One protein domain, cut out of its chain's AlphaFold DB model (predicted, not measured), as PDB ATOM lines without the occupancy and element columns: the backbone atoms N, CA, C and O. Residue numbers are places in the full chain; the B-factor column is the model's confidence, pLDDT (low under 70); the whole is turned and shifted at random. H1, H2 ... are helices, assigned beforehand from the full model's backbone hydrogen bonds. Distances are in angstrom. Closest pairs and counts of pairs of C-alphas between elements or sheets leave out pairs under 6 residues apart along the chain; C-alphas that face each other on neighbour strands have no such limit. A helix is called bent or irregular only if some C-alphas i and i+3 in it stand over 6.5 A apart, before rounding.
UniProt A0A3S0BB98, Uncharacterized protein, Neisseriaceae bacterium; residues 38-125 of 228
ATOM      1  N   LEU A  38      -1.730 -34.564   2.992       74.06
ATOM      2  CA  LEU A  38      -1.840 -34.622   1.528       74.06
ATOM      3  C   LEU A  38      -2.879 -33.635   0.958       74.06
ATOM      4  O   LEU A  38      -2.648 -32.991  -0.062       74.06
ATOM      5  N   PHE A  39      -4.019 -33.472   1.633       75.75
ATOM      6  CA  PHE A  39      -5.058 -32.528   1.217       75.75
ATOM      7  C   PHE A  39      -4.646 -31.074   1.474       75.75
ATOM      8  O   PHE A  39      -4.964 -30.185   0.679       75.75
ATOM      9  N   LEU A  40      -3.906 -30.821   2.559       76.69
ATOM     10  CA  LEU A  40      -3.357 -29.500   2.849       76.69
ATOM     11  C   LEU A  40      -2.272 -29.103   1.835       76.69
ATOM     12  O   LEU A  40      -2.300 -27.972   1.350       76.69
ATOM     13  N   GLU A  41      -1.388 -30.031   1.458       82.69
ATOM     14  CA  GLU A  41      -0.405 -29.841   0.381       82.69
ATOM     15  C   GLU A  41      -1.084 -29.583  -0.966       82.69
ATOM     16  O   GLU A  41      -0.773 -28.607  -1.645       82.69
ATOM     17  N   MET A  42      -2.108 -30.362  -1.320       84.56
ATOM     18  CA  MET A  42      -2.888 -30.125  -2.536       84.56
ATOM     19  C   MET A  42      -3.527 -28.723  -2.553       84.56
ATOM     20  O   MET A  42      -3.469 -28.023  -3.565       84.56
ATOM     21  N   LYS A  43      -4.092 -28.261  -1.427       87.75
ATOM     22  CA  LYS A  43      -4.639 -26.897  -1.298       87.75
ATOM     23  C   LYS A  43      -3.571 -25.814  -1.454       87.75
ATOM     24  O   LYS A  43      -3.860 -24.780  -2.060       87.75
ATOM     25  N   ARG A  44      -2.368 -26.025  -0.909       86.31
ATOM     26  CA  ARG A  44      -1.225 -25.111  -1.076       86.31
ATOM     27  C   ARG A  44      -0.840 -25.012  -2.551       86.31
ATOM     28  O   ARG A  44      -0.854 -23.910  -3.093       86.31
ATOM     29  N   THR A  45      -0.672 -26.148  -3.223       88.62
ATOM     30  CA  THR A  45      -0.345 -26.210  -4.655       88.62
ATOM     31  C   THR A  45      -1.396 -25.517  -5.523       88.62
ATOM     32  O   THR A  45      -1.055 -24.707  -6.384       88.62
ATOM     33  N   ILE A  46      -2.688 -25.761  -5.277       90.94
ATOM     34  CA  ILE A  46      -3.774 -25.092  -6.014       90.94
ATOM     35  C   ILE A  46      -3.740 -23.576  -5.786       90.94
ATOM     36  O   ILE A  46      -3.908 -22.806  -6.735       90.94
ATOM     37  N   ARG A  47      -3.518 -23.127  -4.542       90.06
ATOM     38  CA  ARG A  47      -3.389 -21.699  -4.215       90.06
ATOM     39  C   ARG A  47      -2.223 -21.064  -4.974       90.06
ATOM     40  O   ARG A  47      -2.392 -19.987  -5.539       90.06
ATOM     41  N   ASP A  48      -1.082 -21.743  -5.034       92.00
ATOM     42  CA  ASP A  48       0.107 -21.245  -5.725       92.00
ATOM     43  C   ASP A  48      -0.074 -21.184  -7.241       92.00
ATOM     44  O   ASP A  48       0.312 -20.193  -7.864       92.00
ATOM     45  N   ILE A  49      -0.708 -22.193  -7.842       92.88
ATOM     46  CA  ILE A  49      -1.053 -22.178  -9.269       92.88
ATOM     47  C   ILE A  49      -1.981 -20.999  -9.574       92.88
ATOM     48  O   ILE A  49      -1.691 -20.208 -10.472       92.88
ATOM     49  N   ARG A  50      -3.052 -20.821  -8.789       93.94
ATOM     50  CA  ARG A  50      -3.983 -19.690  -8.947       93.94
ATOM     51  C   ARG A  50      -3.269 -18.345  -8.829       93.94
ATOM     52  O   ARG A  50      -3.503 -17.463  -9.648       93.94
ATOM     53  N   ARG A  51      -2.357 -18.209  -7.863       90.38
ATOM     54  CA  ARG A  51      -1.541 -17.001  -7.680       90.38
ATOM     55  C   ARG A  51      -0.671 -16.711  -8.904       90.38
ATOM     56  O   ARG A  51      -0.626 -15.576  -9.365       90.38
ATOM     57  N   LYS A  52       0.009 -17.726  -9.449       92.12
ATOM     58  CA  LYS A  52       0.854 -17.580 -10.649       92.12
ATOM     59  C   LYS A  52       0.038 -17.175 -11.876       92.12
ATOM     60  O   LYS A  52       0.451 -16.268 -12.593       92.12
ATOM     61  N   ILE A  53      -1.121 -17.802 -12.080       94.69
ATOM     62  CA  ILE A  53      -2.046 -17.456 -13.168       94.69
ATOM     63  C   ILE A  53      -2.526 -16.008 -13.023       94.69
ATOM     64  O   ILE A  53      -2.457 -15.250 -13.987       94.69
ATOM     65  N   GLY A  54      -2.941 -15.601 -11.819       92.69
ATOM     66  CA  GLY A  54      -3.366 -14.226 -11.548       92.69
ATOM     67  C   GLY A  54      -2.275 -13.202 -11.865       92.69
ATOM     68  O   GLY A  54      -2.531 -12.228 -12.569       92.69
ATOM     69  N   HIS A  55      -1.033 -13.454 -11.438       90.00
ATOM     70  CA  HIS A  55       0.095 -12.582 -11.780       90.00
ATOM     71  C   HIS A  55       0.355 -12.499 -13.287       90.00
ATOM     72  O   HIS A  55       0.649 -11.418 -13.792       90.00
ATOM     73  N   ALA A  56       0.261 -13.615 -14.013       93.88
ATOM     74  CA  ALA A  56       0.427 -13.607 -15.463       93.88
ATOM     75  C   ALA A  56      -0.676 -12.782 -16.146       93.88
ATOM     76  O   ALA A  56      -0.369 -11.942 -16.988       93.88
ATOM     77  N   ALA A  57      -1.934 -12.953 -15.731       94.81
ATOM     78  CA  ALA A  57      -3.058 -12.178 -16.250       94.81
ATOM     79  C   ALA A  57      -2.886 -10.672 -15.992       94.81
ATOM     80  O   ALA A  57      -3.049  -9.872 -16.908       94.81
ATOM     81  N   LEU A  58      -2.471 -10.281 -14.782       94.00
ATOM     82  CA  LEU A  58      -2.205  -8.877 -14.453       94.00
ATOM     83  C   LEU A  58      -1.086  -8.281 -15.314       94.00
ATOM     84  O   LEU A  58      -1.223  -7.158 -15.788       94.00
ATOM     85  N   LYS A  59      -0.013  -9.035 -15.590       93.19
ATOM     86  CA  LYS A  59       1.038  -8.589 -16.520       93.19
ATOM     87  C   LYS A  59       0.503  -8.360 -17.933       93.19
ATOM     88  O   LYS A  59       0.888  -7.382 -18.565       93.19
ATOM     89  N   VAL A  60      -0.389  -9.228 -18.412       96.00
ATOM     90  CA  VAL A  60      -1.042  -9.056 -19.720       96.00
ATOM     91  C   VAL A  60      -1.914  -7.800 -19.735       96.00
ATOM     92  O   VAL A  60      -1.854  -7.049 -20.701       96.00
ATOM     93  N   VAL A  61      -2.665  -7.524 -18.663       96.06
ATOM     94  CA  VAL A  61      -3.470  -6.295 -18.544       96.06
ATOM     95  C   VAL A  61      -2.580  -5.050 -18.546       96.06
ATOM     96  O   VAL A  61      -2.834  -4.124 -19.311       96.06
ATOM     97  N   VAL A  62      -1.502  -5.032 -17.756       95.38
ATOM     98  CA  VAL A  62      -0.544  -3.911 -17.744       95.38
ATOM     99  C   VAL A  62       0.065  -3.691 -19.127       95.38
ATOM    100  O   VAL A  62       0.147  -2.554 -19.580       95.38
ATOM    101  N   TRP A  63       0.453  -4.764 -19.822       94.94
ATOM    102  CA  TRP A  63       0.969  -4.677 -21.187       94.94
ATOM    103  C   TRP A  63      -0.080  -4.136 -22.171       94.94
ATOM    104  O   TRP A  63       0.212  -3.218 -22.935       94.94
ATOM    105  N   ALA A  64      -1.317  -4.635 -22.123       95.75
ATOM    106  CA  ALA A  64      -2.386  -4.214 -23.028       95.75
ATOM    107  C   ALA A  64      -2.776  -2.734 -22.853       95.75
ATOM    108  O   ALA A  64      -3.134  -2.078 -23.826       95.75
ATOM    109  N   PHE A  65      -2.673  -2.195 -21.634       95.00
ATOM    110  CA  PHE A  65      -3.058  -0.818 -21.298       95.00
ATOM    111  C   PHE A  65      -1.862   0.097 -20.986       95.00
ATOM    112  O   PHE A  65      -2.031   1.155 -20.368       95.00
ATOM    113  N   HIS A  66      -0.655  -0.278 -21.425       91.69
ATOM    114  CA  HIS A  66       0.577   0.459 -21.124       91.69
ATOM    115  C   HIS A  66       0.589   1.899 -21.672       91.69
ATOM    116  O   HIS A  66       1.243   2.762 -21.090       91.69
ATOM    117  N   ASP A  67      -0.166   2.163 -22.743       92.19
ATOM    118  CA  ASP A  67      -0.299   3.482 -23.380       92.19
ATOM    119  C   ASP A  67      -1.401   4.367 -22.777       92.19
ATOM    120  O   ASP A  67      -1.632   5.491 -23.241       92.19
ATOM    121  N   SER A  68      -2.100   3.888 -21.745       93.62
ATOM    122  CA  SER A  68      -3.135   4.673 -21.077       93.62
ATOM    123  C   SER A  68      -2.559   5.915 -20.389       93.62
ATOM    124  O   SER A  68      -1.416   5.934 -19.923       93.62
ATOM    125  N   ASN A  69      -3.381   6.963 -20.278       92.62
ATOM    126  CA  ASN A  69      -2.986   8.200 -19.598       92.62
ATOM    127  C   ASN A  69      -2.572   7.949 -18.142       92.62
ATOM    128  O   ASN A  69      -1.627   8.575 -17.674       92.62
ATOM    129  N   TYR A  70      -3.215   6.995 -17.458       94.12
ATOM    130  CA  TYR A  70      -2.845   6.610 -16.098       94.12
ATOM    131  C   TYR A  70      -1.428   6.048 -16.008       94.12
ATOM    132  O   TYR A  70      -0.642   6.503 -15.181       94.12
ATOM    133  N   ILE A  71      -1.089   5.078 -16.861       93.00
ATOM    134  CA  ILE A  71       0.223   4.424 -16.819       93.00
ATOM    135  C   ILE A  71       1.318   5.391 -17.264       93.00
ATOM    136  O   ILE A  71       2.376   5.450 -16.635       93.00
ATOM    137  N   ARG A  72       1.055   6.209 -18.291       94.06
ATOM    138  CA  ARG A  72       1.985   7.254 -18.733       94.06
ATOM    139  C   ARG A  72       2.258   8.269 -17.624       94.06
ATOM    140  O   ARG A  72       3.420   8.573 -17.378       94.06
ATOM    141  N   HIS A  73       1.215   8.740 -16.941       93.94
ATOM    142  CA  HIS A  73       1.356   9.688 -15.837       93.94
ATOM    143  C   HIS A  73       2.086   9.066 -14.639       93.94
ATOM    144  O   HIS A  73       3.041   9.644 -14.140       93.94
ATOM    145  N   LEU A  74       1.743   7.840 -14.229       93.75
ATOM    146  CA  LEU A  74       2.482   7.143 -13.169       93.75
ATOM    147  C   LEU A  74       3.980   7.041 -13.501       93.75
ATOM    148  O   LEU A  74       4.833   7.239 -12.638       93.75
ATOM    149  N   ARG A  75       4.317   6.723 -14.755       91.62
ATOM    150  CA  ARG A  75       5.711   6.604 -15.193       91.62
ATOM    151  C   ARG A  75       6.431   7.951 -15.281       91.62
ATOM    152  O   ARG A  75       7.639   7.941 -15.086       91.62
ATOM    153  N   SER A  76       5.728   9.058 -15.540       93.88
ATOM    154  CA  SER A  76       6.322  10.403 -15.524       93.88
ATOM    155  C   SER A  76       6.571  10.922 -14.112       93.88
ATOM    156  O   SER A  76       7.576  11.586 -13.891       93.88
ATOM    157  N   GLU A  77       5.678  10.614 -13.167       94.56
ATOM    158  CA  GLU A  77       5.764  11.136 -11.799       94.56
ATOM    159  C   GLU A  77       6.652  10.296 -10.884       94.56
ATOM    160  O   GLU A  77       7.317  10.835 -10.004       94.56
ATOM    161  N   VAL A  78       6.646   8.967 -11.036       92.81
ATOM    162  CA  VAL A  78       7.358   8.093 -10.099       92.81
ATOM    163  C   VAL A  78       8.832   7.999 -10.499       92.81
ATOM    164  O   VAL A  78       9.128   7.343 -11.508       92.81
ATOM    165  N   PRO A  79       9.755   8.573  -9.703       90.56
ATOM    166  CA  PRO A  79      11.172   8.614 -10.036       90.56
ATOM    167  C   PRO A  79      11.802   7.221  -9.961       90.56
ATOM    168  O   PRO A  79      11.316   6.344  -9.241       90.56
ATOM    169  N   ASP A  80      12.912   7.030 -10.673       88.06
ATOM    170  CA  ASP A  80      13.576   5.724 -10.767       88.06
ATOM    171  C   ASP A  80      13.996   5.185  -9.395       88.06
ATOM    172  O   ASP A  80      13.705   4.031  -9.094       88.06
ATOM    173  N   TRP A  81      14.506   6.045  -8.502       85.69
ATOM    174  CA  TRP A  81      14.918   5.647  -7.147       85.69
ATOM    175  C   TRP A  81      13.785   5.032  -6.310       85.69
ATOM    176  O   TRP A  81      14.023   4.228  -5.408       85.69
ATOM    177  N   PHE A  82      12.525   5.379  -6.598       87.69
ATOM    178  CA  PHE A  82      11.370   4.789  -5.919       87.69
ATOM    179  C   PHE A  82      11.130   3.338  -6.371       87.69
ATOM    180  O   PHE A  82      10.516   2.545  -5.664       87.69
ATOM    181  N   LYS A  83      11.633   2.961  -7.547       84.12
ATOM    182  CA  LYS A  83      11.470   1.642  -8.167       84.12
ATOM    183  C   LYS A  83      12.732   0.778  -8.061       84.12
ATOM    184  O   LYS A  83      12.771  -0.289  -8.664       84.12
ATOM    185  N   ASP A  84      13.744   1.184  -7.301       84.38
ATOM    186  CA  ASP A  84      15.015   0.457  -7.281       84.38
ATOM    187  C   ASP A  84      14.883  -0.920  -6.615       84.38
ATOM    188  O   ASP A  84      15.172  -1.946  -7.228       84.38
ATOM    189  N   THR A  85      14.431  -0.973  -5.355       86.50
ATOM    190  CA  THR A  85      14.290  -2.228  -4.596       86.50
ATOM    191  C   THR A  85      13.272  -2.117  -3.452       86.50
ATOM    192  O   THR A  85      12.792  -1.038  -3.102       86.50
ATOM    193  N   GLY A  86      12.944  -3.258  -2.836       89.06
ATOM    194  CA  GLY A  86      12.219  -3.299  -1.566       89.06
ATOM    195  C   GLY A  86      10.727  -2.939  -1.661       89.06
ATOM    196  O   GLY A  86      10.110  -3.112  -2.715       89.06
ATOM    197  N   PRO A  87      10.121  -2.470  -0.553       92.31
ATOM    198  CA  PRO A  87       8.687  -2.179  -0.482       92.31
ATOM    199  C   PRO A  87       8.204  -1.170  -1.529       92.31
ATOM    200  O   PRO A  87       7.113  -1.335  -2.072       92.31
ATOM    201  N   ASN A  88       9.025  -0.170  -1.862       92.88
ATOM    202  CA  ASN A  88       8.653   0.873  -2.819       92.88
ATOM    203  C   ASN A  88       8.432   0.300  -4.226       92.88
ATOM    204  O   ASN A  88       7.439   0.627  -4.875       92.88
ATOM    205  N   LEU A  89       9.278  -0.644  -4.654       91.44
ATOM    206  CA  LEU A  89       9.112  -1.351  -5.924       91.44
ATOM    207  C   LEU A  89       7.777  -2.114  -5.981       91.44
ATOM    208  O   LEU A  89       7.078  -2.087  -6.995       91.44
ATOM    209  N   TRP A  90       7.392  -2.781  -4.889       90.94
ATOM    210  CA  TRP A  90       6.121  -3.509  -4.827       90.94
ATOM    211  C   TRP A  90       4.913  -2.574  -4.845       90.94
ATOM    212  O   TRP A  90       3.928  -2.881  -5.516       90.94
ATOM    213  N   ILE A  91       5.003  -1.428  -4.168       93.62
ATOM    214  CA  ILE A  91       3.970  -0.389  -4.209       93.62
ATOM    215  C   ILE A  91       3.842   0.163  -5.630       93.62
ATOM    216  O   ILE A  91       2.737   0.204  -6.162       93.62
ATOM    217  N   ALA A  92       4.952   0.515  -6.283       92.56
ATOM    218  CA  ALA A  92       4.940   1.047  -7.643       92.56
ATOM    219  C   ALA A  92       4.300   0.067  -8.638       92.56
ATOM    220  O   ALA A  92       3.395   0.443  -9.383       92.56
ATOM    221  N   HIS A  93       4.710  -1.205  -8.612       91.88
ATOM    222  CA  HIS A  93       4.129  -2.235  -9.475       91.88
ATOM    223  C   HIS A  93       2.665  -2.540  -9.151       91.88
ATOM    224  O   HIS A  93       1.873  -2.772 -10.065       91.88
ATOM    225  N   GLY A  94       2.290  -2.557  -7.871       93.81
ATOM    226  CA  GLY A  94       0.904  -2.750  -7.454       93.81
ATOM    227  C   GLY A  94       0.008  -1.617  -7.950       93.81
ATOM    228  O   GLY A  94      -1.034  -1.872  -8.550       93.81
ATOM    229  N   THR A  95       0.450  -0.371  -7.785       95.06
ATOM    230  CA  THR A  95      -0.250   0.813  -8.294       95.06
ATOM    231  C   THR A  95      -0.370   0.780  -9.815       95.06
ATOM    232  O   THR A  95      -1.449   1.037 -10.343       95.06
ATOM    233  N   GLU A  96       0.688   0.392 -10.535       95.12
ATOM    234  CA  GLU A  96       0.644   0.226 -11.993       95.12
ATOM    235  C   GLU A  96      -0.424  -0.798 -12.417       95.12
ATOM    236  O   GLU A  96      -1.211  -0.537 -13.325       95.12
ATOM    237  N   GLN A  97      -0.522  -1.935 -11.720       95.75
ATOM    238  CA  GLN A  97      -1.552  -2.946 -11.985       95.75
ATOM    239  C   GLN A  97      -2.966  -2.425 -11.712       95.75
ATOM    240  O   GLN A  97      -3.860  -2.636 -12.532       95.75
ATOM    241  N   LEU A  98      -3.177  -1.725 -10.592       96.25
ATOM    242  CA  LEU A  98      -4.473  -1.129 -10.255       96.25
ATOM    243  C   LEU A  98      -4.907  -0.103 -11.308       96.25
ATOM    244  O   LEU A  98      -6.052  -0.128 -11.759       96.25
ATOM    245  N   LEU A  99      -3.985   0.753 -11.749       95.94
ATOM    246  CA  LEU A  99      -4.242   1.753 -12.782       95.94
ATOM    247  C   LEU A  99      -4.500   1.128 -14.157       95.94
ATOM    248  O   LEU A  99      -5.370   1.608 -14.884       95.94
ATOM    249  N   ALA A 100      -3.812   0.040 -14.508       96.06
ATOM    250  CA  ALA A 100      -4.080  -0.688 -15.746       96.06
ATOM    251  C   ALA A 100      -5.482  -1.316 -15.734       96.06
ATOM    252  O   ALA A 100      -6.227  -1.194 -16.708       96.06
ATOM    253  N   VAL A 101      -5.884  -1.923 -14.610       96.06
ATOM    254  CA  VAL A 101      -7.245  -2.454 -14.433       96.06
ATOM    255  C   VAL A 101      -8.274  -1.326 -14.498       96.06
ATOM    256  O   VAL A 101      -9.266  -1.464 -15.211       96.06
ATOM    257  N   LEU A 102      -8.033  -0.195 -13.833       95.25
ATOM    258  CA  LEU A 102      -8.924   0.964 -13.889       95.25
ATOM    259  C   LEU A 102      -9.070   1.494 -15.323       95.25
ATOM    260  O   LEU A 102     -10.185   1.757 -15.771       95.25
ATOM    261  N   SER A 103      -7.964   1.575 -16.070       93.75
ATOM    262  CA  SER A 103      -7.984   1.957 -17.484       93.75
ATOM    263  C   SER A 103      -8.784   0.973 -18.335       93.75
ATOM    264  O   SER A 103      -9.473   1.399 -19.259       93.75
ATOM    265  N   SER A 104      -8.714  -0.327 -18.035       94.69
ATOM    266  CA  SER A 104      -9.442  -1.354 -18.788       94.69
ATOM    267  C   SER A 104     -10.962  -1.299 -18.608       94.69
ATOM    268  O   SER A 104     -11.695  -1.806 -19.453       94.69
ATOM    269  N   GLN A 105     -11.448  -0.658 -17.541       94.06
ATOM    270  CA  GLN A 105     -12.880  -0.521 -17.257       94.06
ATOM    271  C   GLN A 105     -13.560   0.596 -18.065       94.06
ATOM    272  O   GLN A 105     -14.786   0.647 -18.098       94.06
ATOM    273  N   GLY A 106     -12.797   1.485 -18.716       88.94
ATOM    274  CA  GLY A 106     -13.357   2.500 -19.617       88.94
ATOM    275  C   GLY A 106     -14.170   3.603 -18.929       88.94
ATOM    276  O   GLY A 106     -15.113   4.126 -19.520       88.94
ATOM    277  N   HIS A 107     -13.835   3.962 -17.686       90.44
ATOM    278  CA  HIS A 107     -14.492   5.071 -16.983       90.44
ATOM    279  C   HIS A 107     -14.268   6.415 -17.686       90.44
ATOM    280  O   HIS A 107     -13.180   6.701 -18.184       90.44
ATOM    281  N   SER A 108     -15.288   7.274 -17.667       89.25
ATOM    282  CA  SER A 108     -15.150   8.680 -18.059       89.25
ATOM    283  C   SER A 108     -14.520   9.498 -16.925       89.25
ATOM    284  O   SER A 108     -14.445   9.040 -15.783       89.25
ATOM    285  N   GLY A 109     -14.128  10.748 -17.202       82.44
ATOM    286  CA  GLY A 109     -13.586  11.651 -16.178       82.44
ATOM    287  C   GLY A 109     -14.521  11.874 -14.978       82.44
ATOM    288  O   GLY A 109     -14.049  12.092 -13.867       82.44
ATOM    289  N   PHE A 110     -15.839  11.753 -15.169       85.31
ATOM    290  CA  PHE A 110     -16.808  11.837 -14.075       85.31
ATOM    291  C   PHE A 110     -16.939  10.511 -13.310       85.31
ATOM    292  O   PHE A 110     -16.837  10.490 -12.082       85.31
ATOM    293  N   SER A 111     -17.138   9.390 -14.016       92.81
ATOM    294  CA  SER A 111     -17.374   8.097 -13.356       92.81
ATOM    295  C   SER A 111     -16.131   7.569 -12.643       92.81
ATOM    296  O   SER A 111     -16.260   6.871 -11.636       92.81
ATOM    297  N   VAL A 112     -14.932   7.951 -13.095       94.25
ATOM    298  CA  VAL A 112     -13.694   7.536 -12.434       94.25
ATOM    299  C   VAL A 112     -13.538   8.149 -11.047       94.25
ATOM    300  O   VAL A 112     -13.108   7.456 -10.130       94.25
ATOM    301  N   GLY A 113     -13.961   9.403 -10.849       94.31
ATOM    302  CA  GLY A 113     -13.944  10.033  -9.527       94.31
ATOM    303  C   GLY A 113     -14.826   9.281  -8.527       94.31
ATOM    304  O   GLY A 113     -14.421   9.040  -7.390       94.31
ATOM    305  N   PHE A 114     -16.000   8.826  -8.971       93.94
ATOM    306  CA  PHE A 114     -16.886   7.995  -8.156       93.94
ATOM    307  C   PHE A 114     -16.277   6.617  -7.857       93.94
ATOM    308  O   PHE A 114     -16.299   6.175  -6.709       93.94
ATOM    309  N   ALA A 115     -15.696   5.958  -8.866       95.06
ATOM    310  CA  ALA A 115     -15.055   4.654  -8.706       95.06
ATOM    311  C   ALA A 115     -13.874   4.705  -7.724       95.06
ATOM    312  O   ALA A 115     -13.736   3.806  -6.897       95.06
ATOM    313  N   LEU A 116     -13.063   5.769  -7.771       95.25
ATOM    314  CA  LEU A 116     -11.947   5.975  -6.848       95.25
ATOM    315  C   LEU A 116     -12.432   6.170  -5.412       95.25
ATOM    316  O   LEU A 116     -11.929   5.501  -4.517       95.25
ATOM    317  N   LYS A 117     -13.452   7.013  -5.202       94.25
ATOM    318  CA  LYS A 117     -14.042   7.215  -3.871       94.25
ATOM    319  C   LYS A 117     -14.600   5.908  -3.304       94.25
ATOM    320  O   LYS A 117     -14.337   5.573  -2.157       94.25
ATOM    321  N   PHE A 118     -15.338   5.152  -4.116       95.12
ATOM    322  CA  PHE A 118     -15.875   3.857  -3.706       95.12
ATOM    323  C   PHE A 118     -14.761   2.855  -3.375       95.12
ATOM    324  O   PHE A 118     -14.809   2.201  -2.335       95.12
ATOM    325  N   PHE A 119     -13.740   2.756  -4.232       95.94
ATOM    326  CA  PHE A 119     -12.586   1.891  -4.000       95.94
ATOM    327  C   PHE A 119     -11.871   2.243  -2.697       95.94
ATOM    328  O   PHE A 119     -11.621   1.350  -1.896       95.94
ATOM    329  N   GLU A 120     -11.581   3.524  -2.466       95.00
ATOM    330  CA  GLU A 120     -10.900   3.992  -1.261       95.00
ATOM    331  C   GLU A 120     -11.675   3.617   0.008       95.00
ATOM    332  O   GLU A 120     -11.095   3.021   0.916       95.00
ATOM    333  N   THR A 121     -12.984   3.891   0.047       93.50
ATOM    334  CA  THR A 121     -13.848   3.551   1.189       93.50
ATOM    335  C   THR A 121     -13.827   2.047   1.476       93.50
ATOM    336  O   THR A 121     -13.572   1.622   2.603       93.50
ATOM    337  N   ILE A 122     -14.029   1.206   0.458       95.12
ATOM    338  CA  ILE A 122     -14.069  -0.249   0.659       95.12
ATOM    339  C   ILE A 122     -12.681  -0.819   0.992       95.12
ATOM    340  O   ILE A 122     -12.577  -1.712   1.830       95.12
ATOM    341  N   ALA A 123     -11.610  -0.293   0.392       94.38
ATOM    342  CA  ALA A 123     -10.237  -0.718   0.670       94.38
ATOM    343  C   ALA A 123      -9.794  -0.382   2.104       94.38
ATOM    344  O   ALA A 123      -8.994  -1.116   2.684       94.38
ATOM    345  N   LYS A 124     -10.345   0.688   2.690       91.25
ATOM    346  CA  LYS A 124     -10.172   1.053   4.104       91.25
ATOM    347  C   LYS A 124     -11.078   0.267   5.059       91.25
ATOM    348  O   LYS A 124     -10.986   0.464   6.266       91.25
ATOM    349  N   PHE A 125     -11.908  -0.646   4.544       90.75
ATOM    350  CA  PHE A 125     -12.928  -1.368   5.312       90.75
ATOM    351  C   PHE A 125     -13.939  -0.429   5.995       90.75
ATOM    352  O   PHE A 125     -14.412  -0.702   7.100       90.75
TER     353      PHE A 125
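What this domain is: This is residues 38 to 125 of the 228 residues of an uncharacterized protein of Neisseriaceae bacterium (UniProt A0A3S0BB98). A long helix, H1, sticks out as an arm with residues 38 to 54 from a small body of helices, and its other end meets the later half of H4 at a steep corner. H4 is the core of that body: the short H2 packs side by side with it, the chain folds back from H2 into H4 through the very short H3, and H5, joined to H4 by a tight link, folds back to lie off beside the later half of H4, touching no other helix. The printed part has 88 residues, with five named helices in the order H1, H2, H3, H4, H5 and no named strand; the class is all helix. The whole is loose, with a radius of gyration of the C-alphas of 16.0 A, and spans 50 by 31 by 27 A, the arm of H1 making its length.

Where its parts are: H1, the longest helix, is residues 38 to 64, 39.1 A from C-alpha 38 at (-1.840, -34.622, 1.528) to C-alpha 64 at (-2.386, -4.214, -23.028). H4 is residues 86 to 104 and 27.7 A long. H2 is residues 69 to 77, 12.1 A long, and H3 is residues 80 to 83, 5.3 A long. H5 is residues 109 to 123, 21.2 A long, ending with C-alpha 123 at (-10.237, -0.718, 0.670). No helix is bent.

How they stand to each other: H4 is the hub, touching three helices. H1 touches it with residues 58 to 62 alone, on residues 96 to 104 of H4; the closest C-alphas, of Val 62 and Ala 100, are 5.2 A apart. H1 and H4 stand at a steep tilt of 66 degrees and run the same way. H2 touches residues 96 to 103 of H4, with the C-alphas of Tyr 70 and Leu 99 the closest at 6.0 A, at a shallow tilt of 24 degrees, opposite ways. H3 and H4 touch only at the corner by their link, on residues 88 to 92 of H4; the closest C-alphas are those of Lys 83 and Leu 89, 4.4 A apart. H5 is apart from H1, H2 and H3, and only just apart from H4, with a closest C-alpha distance of 8.2 A. H1 and H2 are also only just apart, at 8.4 A. In H1, H2 and H4 every O i to N i+4 pair is within hydrogen-bond range, in H5 9 of 11 are, and H3 is too short for such a pair.

The domain as a whole: The two C-alphas farthest apart are those of Leu 38 and Phe 110, at 51.2 A. Residues 38 to 54 stand free, and so do residues 117 to 125, of which 117 to 123 belong to H5. Without these stretches the body of 62 residues spans 34 by 25 by 18 A. The four links between the helices are tight, and the printed part has no cut. The mean pLDDT of the printed part is 91.7, and no printed residue is under 70.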